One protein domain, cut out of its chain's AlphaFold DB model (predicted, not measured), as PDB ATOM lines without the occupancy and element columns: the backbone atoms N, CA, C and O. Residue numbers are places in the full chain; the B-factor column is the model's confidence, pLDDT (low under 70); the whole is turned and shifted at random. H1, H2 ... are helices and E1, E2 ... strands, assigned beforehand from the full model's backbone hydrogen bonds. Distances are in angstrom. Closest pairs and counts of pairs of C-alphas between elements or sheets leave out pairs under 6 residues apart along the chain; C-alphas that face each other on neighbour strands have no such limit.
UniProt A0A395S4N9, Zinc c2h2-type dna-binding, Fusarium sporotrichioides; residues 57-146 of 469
ATOM      1  N   VAL A  57      54.159   3.357 -39.582       85.56
ATOM      2  CA  VAL A  57      53.173   4.159 -40.332       85.56
ATOM      3  C   VAL A  57      53.093   3.723 -41.794       85.56
ATOM      4  O   VAL A  57      51.992   3.511 -42.288       85.56
ATOM      5  N   GLY A  58      54.240   3.509 -42.452       82.56
ATOM      6  CA  GLY A  58      54.274   2.984 -43.821       82.56
ATOM      7  C   GLY A  58      53.566   1.633 -43.910       82.56
ATOM      8  O   GLY A  58      52.540   1.518 -44.565       82.56
ATOM      9  N   HIS A  59      54.021   0.656 -43.124       84.31
ATOM     10  CA  HIS A  59      53.445  -0.691 -43.097       84.31
ATOM     11  C   HIS A  59      51.942  -0.700 -42.763       84.31
ATOM     12  O   HIS A  59      51.152  -1.339 -43.438       84.31
ATOM     13  N   THR A  60      51.515   0.035 -41.735       83.69
ATOM     14  CA  THR A  60      50.105   0.097 -41.303       83.69
ATOM     15  C   THR A  60      49.202   0.761 -42.331       83.69
ATOM     16  O   THR A  60      48.029   0.403 -42.432       83.69
ATOM     17  N   SER A  61      49.731   1.703 -43.110       85.75
ATOM     18  CA  SER A  61      48.961   2.346 -44.164       85.75
ATOM     19  C   SER A  61      48.589   1.376 -45.282       85.75
ATOM     20  O   SER A  61      47.518   1.536 -45.861       85.75
ATOM     21  N   ASP A  62      49.408   0.365 -45.571       83.62
ATOM     22  CA  ASP A  62      49.222  -0.573 -46.693       83.62
ATOM     23  C   ASP A  62      47.942  -1.398 -46.560       83.62
ATOM     24  O   ASP A  62      47.372  -1.843 -47.550       83.62
ATOM     25  N   PHE A  63      47.457  -1.559 -45.329       80.81
ATOM     26  CA  PHE A  63      46.250  -2.323 -45.027       80.81
ATOM     27  C   PHE A  63      44.964  -1.493 -45.087       80.81
ATOM     28  O   PHE A  63      43.879  -2.042 -44.906       80.81
ATOM     29  N   ILE A  64      45.062  -0.177 -45.295       81.00
ATOM     30  CA  ILE A  64      43.912   0.728 -45.275       81.00
ATOM     31  C   ILE A  64      43.757   1.369 -46.648       81.00
ATOM     32  O   ILE A  64      44.356   2.401 -46.940       81.00
ATOM     33  N   ASP A  65      42.892   0.785 -47.469       74.94
ATOM     34  CA  ASP A  65      42.516   1.341 -48.765       74.94
ATOM     35  C   ASP A  65      41.311   2.288 -48.613       74.94
ATOM     36  O   ASP A  65      40.151   1.900 -48.757       74.94
ATOM     37  N   THR A  66      41.571   3.534 -48.207       79.38
ATOM     38  CA  THR A  66      40.540   4.578 -48.060       79.38
ATOM     39  C   THR A  66      41.068   5.938 -48.508       79.38
ATOM     40  O   THR A  66      42.264   6.106 -48.758       79.38
ATOM     41  N   LEU A  67      40.178   6.937 -48.578       84.31
ATOM     42  CA  LEU A  67      40.556   8.332 -48.807       84.31
ATOM     43  C   LEU A  67      41.684   8.747 -47.847       84.31
ATOM     44  O   LEU A  67      41.613   8.461 -46.651       84.31
ATOM     45  N   ALA A  68      42.677   9.480 -48.355       84.62
ATOM     46  CA  ALA A  68      43.888   9.855 -47.620       84.62
ATOM     47  C   ALA A  68      43.616  10.382 -46.197       84.62
ATOM     48  O   ALA A  68      44.259   9.945 -45.249       84.62
ATOM     49  N   ARG A  69      42.594  11.232 -46.006       86.81
ATOM     50  CA  ARG A  69      42.191  11.721 -44.673       86.81
ATOM     51  C   ARG A  69      41.795  10.594 -43.714       86.81
ATOM     52  O   ARG A  69      42.279  10.556 -42.585       86.81
ATOM     53  N   ALA A  70      40.899   9.708 -44.145       87.94
ATOM     54  CA  ALA A  70      40.440   8.588 -43.327       87.94
ATOM     55  C   ALA A  70      41.600   7.637 -43.016       87.94
ATOM     56  O   ALA A  70      41.758   7.202 -41.877       87.94
ATOM     57  N   ARG A  71      42.465   7.405 -44.006       89.38
ATOM     58  CA  ARG A  71      43.668   6.590 -43.870       89.38
ATOM     59  C   ARG A  71      44.652   7.162 -42.856       89.38
ATOM     60  O   ARG A  71      45.100   6.426 -41.986       89.38
ATOM     61  N   ILE A  72      44.931   8.466 -42.903       91.50
ATOM     62  CA  ILE A  72      45.776   9.160 -41.919       91.50
ATOM     63  C   ILE A  72      45.207   8.971 -40.510       91.50
ATOM     64  O   ILE A  72      45.926   8.547 -39.609       91.50
ATOM     65  N   ILE A  73      43.912   9.242 -40.323       91.81
ATOM     66  CA  ILE A  73      43.243   9.108 -39.020       91.81
ATOM     67  C   ILE A  73      43.338   7.663 -38.517       91.81
ATOM     68  O   ILE A  73      43.735   7.439 -37.375       91.81
ATOM     69  N   ALA A  74      43.027   6.682 -39.364       92.06
ATOM     70  CA  ALA A  74      43.058   5.269 -39.004       92.06
ATOM     71  C   ALA A  74      44.476   4.788 -38.661       92.06
ATOM     72  O   ALA A  74      44.668   4.136 -37.638       92.06
ATOM     73  N   VAL A  75      45.485   5.160 -39.452       92.31
ATOM     74  CA  VAL A  75      46.888   4.809 -39.190       92.31
ATOM     75  C   VAL A  75      47.379   5.419 -37.880       92.31
ATOM     76  O   VAL A  75      48.016   4.725 -37.087       92.31
ATOM     77  N   MET A  76      47.072   6.688 -37.609       93.19
ATOM     78  CA  MET A  76      47.464   7.325 -36.347       93.19
ATOM     79  C   MET A  76      46.748   6.682 -35.155       93.19
ATOM     80  O   MET A  76      47.394   6.367 -34.159       93.19
ATOM     81  N   ALA A  77      45.447   6.398 -35.277       93.25
ATOM     82  CA  ALA A  77      44.683   5.707 -34.243       93.25
ATOM     83  C   ALA A  77      45.229   4.300 -33.956       93.25
ATOM     84  O   ALA A  77      45.367   3.931 -32.793       93.25
ATOM     85  N   MET A  78      45.574   3.525 -34.991       92.38
ATOM     86  CA  MET A  78      46.158   2.193 -34.809       92.38
ATOM     87  C   MET A  78      47.516   2.268 -34.115       92.38
ATOM     88  O   MET A  78      47.750   1.539 -33.155       92.38
ATOM     89  N   ASN A  79      48.395   3.173 -34.544       90.25
ATOM     90  CA  ASN A  79      49.699   3.341 -33.903       90.25
ATOM     91  C   ASN A  79      49.571   3.693 -32.418       90.25
ATOM     92  O   ASN A  79      50.253   3.089 -31.599       90.25
ATOM     93  N   ILE A  80      48.675   4.618 -32.073       90.69
ATOM     94  CA  ILE A  80      48.543   5.112 -30.701       90.69
ATOM     95  C   ILE A  80      47.777   4.130 -29.812       90.69
ATOM     96  O   ILE A  80      48.220   3.853 -28.709       90.69
ATOM     97  N   PHE A  81      46.631   3.608 -30.254       91.69
ATOM     98  CA  PHE A  81      45.725   2.861 -29.370       91.69
ATOM     99  C   PHE A  81      45.802   1.343 -29.517       91.69
ATOM    100  O   PHE A  81      45.381   0.634 -28.611       91.69
ATOM    101  N   VAL A  82      46.276   0.833 -30.657       90.75
ATOM    102  CA  VAL A  82      46.367  -0.620 -30.899       90.75
ATOM    103  C   VAL A  82      47.776  -1.113 -30.632       90.75
ATOM    104  O   VAL A  82      47.956  -2.128 -29.969       90.75
ATOM    105  N   TYR A  83      48.770  -0.385 -31.134       89.00
ATOM    106  CA  TYR A  83      50.180  -0.707 -30.930       89.00
ATOM    107  C   TYR A  83      50.801   0.003 -29.724       89.00
ATOM    108  O   TYR A  83      51.998  -0.158 -29.508       89.00
ATOM    109  N   ASP A  84      50.008   0.790 -28.984       89.50
ATOM    110  CA  ASP A  84      50.419   1.534 -27.786       89.50
ATOM    111  C   ASP A  84      51.738   2.307 -27.981       89.50
ATOM    112  O   ASP A  84      52.615   2.349 -27.118       89.50
ATOM    113  N   ARG A  85      51.937   2.873 -29.183       88.50
ATOM    114  CA  ARG A  85      53.177   3.584 -29.504       88.50
ATOM    115  C   ARG A  85      53.218   4.874 -28.683       88.50
ATOM    116  O   ARG A  85      52.343   5.729 -28.867       88.50
ATOM    117  N   PRO A  86      54.259   5.068 -27.857       89.69
ATOM    118  CA  PRO A  86      54.362   6.261 -27.042       89.69
ATOM    119  C   PRO A  86      54.559   7.503 -27.916       89.69
ATOM    120  O   PRO A  86      55.005   7.436 -29.070       89.69
ATOM    121  N   LEU A  87      54.239   8.656 -27.334       91.38
ATOM    122  CA  LEU A  87      54.638   9.946 -27.879       91.38
ATOM    123  C   LEU A  87      56.166   9.987 -28.011       91.38
ATOM    124  O   LEU A  87      56.888   9.449 -27.170       91.38
ATOM    125  N   ASN A  88      56.665  10.629 -29.068       90.38
ATOM    126  CA  ASN A  88      58.097  10.814 -29.250       90.38
ATOM    127  C   ASN A  88      58.738  11.433 -27.995       90.38
ATOM    128  O   ASN A  88      58.262  12.456 -27.512       90.38
ATOM    129  N   ALA A  89      59.848  10.859 -27.522       87.75
ATOM    130  CA  ALA A  89      60.507  11.266 -26.276       87.75
ATOM    131  C   ALA A  89      60.943  12.746 -26.238       87.75
ATOM    132  O   ALA A  89      61.149  13.303 -25.165       87.75
ATOM    133  N   HIS A  90      61.074  13.403 -27.394       89.56
ATOM    134  CA  HIS A  90      61.394  14.829 -27.484       89.56
ATOM    135  C   HIS A  90      60.167  15.744 -27.366       89.56
ATOM    136  O   HIS A  90      60.276  16.945 -27.621       89.56
ATOM    137  N   ARG A  91      58.991  15.193 -27.051       87.81
ATOM    138  CA  ARG A  91      57.735  15.933 -26.960       87.81
ATOM    139  C   ARG A  91      56.978  15.594 -25.690       87.81
ATOM    140  O   ARG A  91      56.876  14.444 -25.290       87.81
ATOM    141  N   ASP A  92      56.396  16.633 -25.116       93.12
ATOM    142  CA  ASP A  92      55.482  16.596 -23.977       93.12
ATOM    143  C   ASP A  92      54.007  16.572 -24.416       93.12
ATOM    144  O   ASP A  92      53.122  16.239 -23.631       93.12
ATOM    145  N   ARG A  93      53.730  16.950 -25.672       94.94
ATOM    146  CA  ARG A  93      52.378  17.117 -26.215       94.94
ATOM    147  C   ARG A  93      52.188  16.431 -27.560       94.94
ATOM    148  O   ARG A  93      53.058  16.452 -28.436       94.94
ATOM    149  N   TRP A  94      50.985  15.907 -27.748       95.31
ATOM    150  CA  TRP A  94      50.480  15.388 -29.012       95.31
ATOM    151  C   TRP A  94      50.140  16.542 -29.945       95.31
ATOM    152  O   TRP A  94      49.506  17.501 -29.525       95.31
ATOM    153  N   ILE A  95      50.524  16.474 -31.213       94.75
ATOM    154  CA  ILE A  95      50.193  17.502 -32.210       94.75
ATOM    155  C   ILE A  95      49.187  16.942 -33.204       94.75
ATOM    156  O   ILE A  95      49.269  15.775 -33.577       94.75
ATOM    157  N   CYS A  96      48.255  17.775 -33.664       95.25
ATOM    158  CA  CYS A  96      47.354  17.397 -34.748       95.25
ATOM    159  C   CYS A  96      48.157  16.798 -35.928       95.25
ATOM    160  O   CYS A  96      49.077  17.454 -36.429       95.25
ATOM    161  N   PRO A  97      47.835  15.572 -36.393       93.44
ATOM    162  CA  PRO A  97      48.578  14.928 -37.477       93.44
ATOM    163  C   PRO A  97      48.498  15.733 -38.780       93.44
ATOM    164  O   PRO A  97      49.396  15.662 -39.614       93.44
ATOM    165  N   PHE A  98      47.476  16.574 -38.944       92.25
ATOM    166  CA  PHE A  98      47.407  17.551 -40.023       92.25
ATOM    167  C   PHE A  98      48.228  18.785 -39.647       92.25
ATOM    168  O   PHE A  98      47.719  19.754 -39.091       92.25
ATOM    169  N   SER A  99      49.526  18.726 -39.940       75.56
ATOM    170  CA  SER A  99      50.543  19.696 -39.502       75.56
ATOM    171  C   SER A  99      50.228  21.181 -39.737       75.56
ATOM    172  O   SER A  99      50.717  22.029 -38.991       75.56
ATOM    173  N   ASN A 100      49.373  21.506 -40.709       85.69
ATOM    174  CA  ASN A 100      48.896  22.869 -40.948       85.69
ATOM    175  C   ASN A 100      48.086  23.437 -39.772       85.69
ATOM    176  O   ASN A 100      48.048  24.651 -39.589       85.69
ATOM    177  N   CYS A 101      47.457  22.580 -38.963       90.69
ATOM    178  CA  CYS A 101      46.633  22.984 -37.829       90.69
ATOM    179  C   CYS A 101      47.446  23.527 -36.645       90.69
ATOM    180  O   CYS A 101      46.973  24.400 -35.924       90.69
ATOM    181  N   LYS A 102      48.664  23.010 -36.428       88.12
ATOM    182  CA  LYS A 102      49.576  23.380 -35.326       88.12
ATOM    183  C   LYS A 102      49.013  23.255 -33.892       88.12
ATOM    184  O   LYS A 102      49.729  23.585 -32.953       88.12
ATOM    185  N   GLN A 103      47.788  22.760 -33.691       93.81
ATOM    186  CA  GLN A 103      47.228  22.549 -32.352       93.81
ATOM    187  C   GLN A 103      47.910  21.387 -31.621       93.81
ATOM    188  O   GLN A 103      48.245  20.365 -32.230       93.81
ATOM    189  N   SER A 104      48.080  21.552 -30.307       95.00
ATOM    190  CA  SER A 104      48.727  20.591 -29.411       95.00
ATOM    191  C   SER A 104      47.807  20.171 -28.263       95.00
ATOM    192  O   SER A 104      47.067  21.001 -27.738       95.00
ATOM    193  N   PHE A 105      47.916  18.923 -27.819       96.19
ATOM    194  CA  PHE A 105      47.024  18.275 -26.866       96.19
ATOM    195  C   PHE A 105      47.835  17.485 -25.835       96.19
ATOM    196  O   PHE A 105      48.872  16.907 -26.158       96.19
ATOM    197  N   LEU A 106      47.347  17.441 -24.596       94.50
ATOM    198  CA  LEU A 106      47.920  16.589 -23.548       94.50
ATOM    199  C   LEU A 106      47.453  15.133 -23.692       94.50
ATOM    200  O   LEU A 106      48.226  14.209 -23.472       94.50
ATOM    201  N   ASP A 107      46.200  14.939 -24.110       94.19
ATOM    202  CA  ASP A 107      45.578  13.625 -24.276       94.19
ATOM    203  C   ASP A 107      45.523  13.223 -25.767       94.19
ATOM    204  O   ASP A 107      44.995  13.990 -26.589       94.19
ATOM    205  N   PRO A 108      46.011  12.023 -26.146       94.38
ATOM    206  CA  PRO A 108      45.886  11.525 -27.513       94.38
ATOM    207  C   PRO A 108      44.430  11.371 -27.974       94.38
ATOM    208  O   PRO A 108      44.153  11.524 -29.166       94.38
ATOM    209  N   LYS A 109      43.471  11.099 -27.076       94.88
ATOM    210  CA  LYS A 109      42.049  10.996 -27.453       94.88
ATOM    211  C   LYS A 109      41.491  12.350 -27.874       94.88
ATOM    212  O   LYS A 109      40.819  12.431 -28.902       94.88
ATOM    213  N   ALA A 110      41.824  13.413 -27.140       95.75
ATOM    214  CA  ALA A 110      41.470  14.781 -27.511       95.75
ATOM    215  C   ALA A 110      42.084  15.176 -28.866       95.75
ATOM    216  O   ALA A 110      41.385  15.710 -29.726       95.75
ATOM    217  N   MET A 111      43.357  14.826 -29.099       95.88
ATOM    218  CA  MET A 111      44.014  15.031 -30.396       95.88
ATOM    219  C   MET A 111      43.274  14.307 -31.531       95.88
ATOM    220  O   MET A 111      43.048  14.895 -32.588       95.88
ATOM    221  N   MET A 112      42.886  13.043 -31.337       94.94
ATOM    222  CA  MET A 112      42.189  12.259 -32.363       94.94
ATOM    223  C   MET A 112      40.766  12.757 -32.625       94.94
ATOM    224  O   MET A 112      40.349  12.812 -33.782       94.94
ATOM    225  N   SER A 113      40.046  13.175 -31.580       94.88
ATOM    226  CA  SER A 113      38.745  13.835 -31.719       94.88
ATOM    227  C   SER A 113      38.876  15.112 -32.548       94.88
ATOM    228  O   SER A 113      38.175  15.276 -33.544       94.88
ATOM    229  N   HIS A 114      39.853  15.964 -32.231       95.00
ATOM    230  CA  HIS A 114      40.140  17.153 -33.024       95.00
ATOM    231  C   HIS A 114      40.495  16.809 -34.480       95.00
ATOM    232  O   HIS A 114      39.956  17.414 -35.405       95.00
ATOM    233  N   ALA A 115      41.363  15.821 -34.714       93.50
ATOM    234  CA  ALA A 115      41.775  15.416 -36.059       93.50
ATOM    235  C   ALA A 115      40.584  14.976 -36.933       93.50
ATOM    236  O   ALA A 115      40.564  15.264 -38.132       93.50
ATOM    237  N   ALA A 116      39.562  14.342 -36.346       91.38
ATOM    238  CA  ALA A 116      38.353  13.947 -37.067       91.38
ATOM    239  C   ALA A 116      37.612  15.149 -37.676       91.38
ATOM    240  O   ALA A 116      37.147  15.055 -38.813       91.38
ATOM    241  N   TYR A 117      37.587  16.293 -36.985       91.25
ATOM    242  CA  TYR A 117      36.870  17.508 -37.405       91.25
ATOM    243  C   TYR A 117      37.772  18.623 -37.945       91.25
ATOM    244  O   TYR A 117      37.275  19.616 -38.470       91.25
ATOM    245  N   CYS A 118      39.092  18.469 -37.853       91.50
ATOM    246  CA  CYS A 118      40.050  19.470 -38.301       91.50
ATOM    247  C   CYS A 118      39.812  19.839 -39.774       91.50
ATOM    248  O   CYS A 118      39.649  18.964 -40.627       91.50
ATOM    249  N   THR A 119      39.787  21.139 -40.071       88.31
ATOM    250  CA  THR A 119      39.618  21.687 -41.428       88.31
ATOM    251  C   THR A 119      40.952  22.014 -42.096       88.31
ATOM    252  O   THR A 119      41.023  22.078 -43.320       88.31
ATOM    253  N   HIS A 120      42.037  22.134 -41.322       83.00
ATOM    254  CA  HIS A 120      43.407  22.356 -41.811       83.00
ATOM    255  C   HIS A 120      44.047  21.081 -42.385       83.00
ATOM    256  O   HIS A 120      45.210  20.770 -42.130       83.00
ATOM    257  N   VAL A 121      43.270  20.302 -43.131       72.69
ATOM    258  CA  VAL A 121      43.666  19.000 -43.662       72.69
ATOM    259  C   VAL A 121      44.633  19.208 -44.818       72.69
ATOM    260  O   VAL A 121      44.296  19.844 -45.813       72.69
ATOM    261  N   SER A 122      45.840  18.661 -44.696       78.50
ATOM    262  CA  SER A 122      46.665  18.417 -45.878       78.50
ATOM    263  C   SER A 122      46.066  17.237 -46.638       78.50
ATOM    264  O   SER A 122      45.662  16.251 -46.020       78.50
ATOM    265  N   ALA A 123      45.982  17.346 -47.966       78.75
ATOM    266  CA  ALA A 123      45.335  16.340 -48.805       78.75
ATOM    267  C   ALA A 123      45.975  14.949 -48.655       78.75
ATOM    268  O   ALA A 123      45.268  13.947 -48.719       78.75
ATOM    269  N   SER A 124      47.286  14.899 -48.419       84.50
ATOM    270  CA  SER A 124      48.057  13.657 -48.309       84.50
ATOM    271  C   SER A 124      49.138  13.698 -47.223       84.50
ATOM    272  O   SER A 124      49.589  12.652 -46.773       84.50
ATOM    273  N   GLY A 125      49.533  14.877 -46.737       89.88
ATOM    274  CA  GLY A 125      50.602  15.000 -45.745       89.88
ATOM    275  C   GLY A 125      50.118  14.811 -44.306       89.88
ATOM    276  O   GLY A 125      49.184  15.481 -43.862       89.88
ATOM    277  N   ALA A 126      50.808  13.979 -43.531       92.81
ATOM    278  CA  ALA A 126      50.562  13.827 -42.103       92.81
ATOM    279  C   ALA A 126      51.851  13.775 -41.284       92.81
ATOM    280  O   ALA A 126      52.863  13.208 -41.683       92.81
ATOM    281  N   TYR A 127      51.790  14.348 -40.091       93.06
ATOM    282  CA  TYR A 127      52.837  14.293 -39.091       93.06
ATOM    283  C   TYR A 127      52.591  13.125 -38.131       93.06
ATOM    284  O   TYR A 127      51.504  12.996 -37.565       93.06
ATOM    285  N   CYS A 128      53.602  12.285 -37.924       93.25
ATOM    286  CA  CYS A 128      53.546  11.188 -36.969       93.25
ATOM    287  C   CYS A 128      54.092  11.622 -35.604       93.25
ATOM    288  O   CYS A 128      55.274  11.932 -35.463       93.25
ATOM    289  N   ASN A 129      53.251  11.558 -34.571       92.94
ATOM    290  CA  ASN A 129      53.651  11.892 -33.201       92.94
ATOM    291  C   ASN A 129      54.595  10.872 -32.554       92.94
ATOM    292  O   ASN A 129      55.318  11.239 -31.634       92.94
ATOM    293  N   CYS A 130      54.625   9.625 -33.028       91.44
ATOM    294  CA  CYS A 130      55.471   8.580 -32.451       91.44
ATOM    295  C   CYS A 130      56.947   8.768 -32.840       91.44
ATOM    296  O   CYS A 130      57.833   8.773 -31.992       91.44
ATOM    297  N   CYS A 131      57.229   8.970 -34.131       91.06
ATOM    298  CA  CYS A 131      58.606   9.110 -34.628       91.06
ATOM    299  C   CYS A 131      59.029  10.548 -34.937       91.06
ATOM    300  O   CYS A 131      60.199  10.795 -35.211       91.06
ATOM    301  N   GLY A 132      58.091  11.489 -34.906       89.88
ATOM    302  CA  GLY A 132      58.348  12.892 -35.194       89.88
ATOM    303  C   GLY A 132      58.608  13.217 -36.665       89.88
ATOM    304  O   GLY A 132      59.141  14.280 -36.977       89.88
ATOM    305  N   CYS A 133      58.243  12.311 -37.571       90.62
ATOM    306  CA  CYS A 133      58.470  12.464 -39.002       90.62
ATOM    307  C   CYS A 133      57.196  12.833 -39.770       90.62
ATOM    308  O   CYS A 133      56.077  12.549 -39.337       90.62
ATOM    309  N   TYR A 134      57.392  13.412 -40.953       91.94
ATOM    310  CA  TYR A 134      56.337  13.688 -41.921       91.94
ATOM    311  C   TYR A 134      56.205  12.542 -42.919       91.94
ATOM    312  O   TYR A 134      57.203  12.021 -43.418       91.94
ATOM    313  N   TYR A 135      54.968  12.162 -43.197       92.00
ATOM    314  CA  TYR A 135      54.606  11.136 -44.157       92.00
ATOM    315  C   TYR A 135      53.687  11.727 -45.210       92.00
ATOM    316  O   TYR A 135      52.807  12.530 -44.894       92.00
ATOM    317  N   ASP A 136      53.866  11.281 -46.442       91.50
ATOM    318  CA  ASP A 136      52.938  11.529 -47.530       91.50
ATOM    319  C   ASP A 136      52.095  10.271 -47.776       91.50
ATOM    320  O   ASP A 136      52.610   9.151 -47.756       91.50
ATOM    321  N   PHE A 137      50.792  10.455 -47.970       90.19
ATOM    322  CA  PHE A 137      49.794   9.411 -48.205       90.19
ATOM    323  C   PHE A 137      49.241   9.546 -49.632       90.19
ATOM    324  O   PHE A 137      48.136  10.069 -49.825       90.19
ATOM    325  N   PRO A 138      49.994   9.100 -50.653       84.75
ATOM    326  CA  PRO A 138      49.581   9.214 -52.046       84.75
ATOM    327  C   PRO A 138      48.446   8.230 -52.363       84.75
ATOM    328  O   PRO A 138      48.674   7.067 -52.700       84.75
ATOM    329  N   GLY A 139      47.198   8.696 -52.263       77.44
ATOM    330  CA  GLY A 139      46.011   7.914 -52.622       77.44
ATOM    331  C   GLY A 139      45.958   6.554 -51.911       77.44
ATOM    332  O   GLY A 139      45.923   6.492 -50.680       77.44
ATOM    333  N   GLN A 140      45.972   5.472 -52.696       76.50
ATOM    334  CA  GLN A 140      45.918   4.077 -52.222       76.50
ATOM    335  C   GLN A 140      47.303   3.434 -52.013       76.50
ATOM    336  O   GLN A 140      47.403   2.275 -51.626       76.50
ATOM    337  N   SER A 141      48.397   4.157 -52.269       82.00
ATOM    338  CA  SER A 141      49.760   3.617 -52.155       82.00
ATOM    339  C   SER A 141      50.318   3.747 -50.735       82.00
ATOM    340  O   SER A 141      49.900   4.652 -50.016       82.00
ATOM    341  N   PRO A 142      51.248   2.878 -50.303       85.00
ATOM    342  CA  PRO A 142      51.926   2.977 -49.010       85.00
ATOM    343  C   PRO A 142      52.359   4.395 -48.639       85.00
ATOM    344  O   PRO A 142      52.903   5.125 -49.471       85.00
ATOM    345  N   ALA A 143      52.149   4.776 -47.381       89.25
ATOM    346  CA  ALA A 143      52.621   6.039 -46.848       89.25
ATOM    347  C   ALA A 143      54.148   6.061 -46.887       89.25
ATOM    348  O   ALA A 143      54.822   5.187 -46.330       89.25
ATOM    349  N   CYS A 144      54.704   7.076 -47.533       89.25
ATOM    350  CA  CYS A 144      56.139   7.223 -47.686       89.25
ATOM    351  C   CYS A 144      56.650   8.340 -46.779       89.25
ATOM    352  O   CYS A 144      55.989   9.348 -46.543       89.25
ATOM    353  N   LEU A 145      57.842   8.134 -46.224       89.81
ATOM    354  CA  LEU A 145      58.504   9.153 -45.424       89.81
ATOM    355  C   LEU A 145      58.872  10.330 -46.333       89.81
ATOM    356  O   LEU A 145      59.643  10.153 -47.281       89.81
ATOM    357  N   THR A 146      58.377  11.526 -46.025       84.25
ATOM    358  CA  THR A 146      58.787  12.742 -46.725       84.25
ATOM    359  C   THR A 146      60.258  12.986 -46.395       84.25
ATOM    360  O   THR A 146      60.618  13.256 -45.245       84.25
TER     361      THR A 146
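Overview. This is residues 57 to 146 of the 469 residues of the protein "Zinc c2h2-type dna-binding" of Fusarium sporotrichioides (UniProt A0A395S4N9). Two helices lie side by side, H2 and the shorter H3, running opposite ways as a helical hairpin; a small two-stranded hairpin, E1 and E2, packs loosely over residues 68 to 76 of H2, with E1 the nearer strand. The short helix H1 packs on H2, and a long loop, residues 83 to 107, swings out between H2 and H3 and makes much of one end of the body. The printed part has 90 residues, with three named helices and two named strands in the order H1, H2, H3, E1, E2; the sheet, E1 - E2, is antiparallel. The class is mostly helix, though under half of the residues are in named elements. The whole is compact, with a radius of gyration of the C-alphas of 11.7 A and spans of 32 by 26 by 21 A.

Arrangement. H1, residues 57 to 61, touches H2, residues 68 to 82; their closest C-alphas, those of Ser 61 and Val 75, are 5.9 A apart. H2 also touches H3, residues 108 to 117, with the closest C-alphas, those of Ile 73 and Ala 115, 7.1 A apart. H2 and H3 form a helical hairpin, at a shallow tilt of 14 degrees, opposite ways. H1 and H3 are apart. The closest C-alphas of H2 and E1, residues 125 to 127, are those of Ile 72 and Ala 126, 6.7 A apart. E1 and E2, residues 134 to 136, form an antiparallel hairpin with 153 degrees between their directions; N 126 and O 135 are within hydrogen-bond range at 2.8 A, as are N 135 and O 126 at 2.8 A. H1 and E2 are only just apart, at a closest 8.1 A. In H1 and H2 every O i to N i+4 pair is within hydrogen-bond range; in H3 it is 5 of 6.

Along the chain. H1 begins at C-alpha 57 (53.173, 4.159, -40.332). H2 is 19.9 A long, from C-alpha 68 (43.888, 9.855, -47.620) to C-alpha 82. H3 is 14.7 A long. E1 measures 7.1 A and E2 6.9 A, ending at C-alpha 136 (52.938, 11.529, -47.530). Two short antiparallel pairings lie outside the named strands: residues 94 to 95 with 104 to 105, and residues 135 to 136 of E2 with 144 to 145.

Size, cuts and confidence. The C-alphas farthest apart, those of Asp 92 and Gln 140, are 32.3 A apart. The printed part has no cut. The link from H2 to H3, 25 residues, is long; the other links are short. The mean pLDDT of the printed part is 89.0, and no printed residue is under 70.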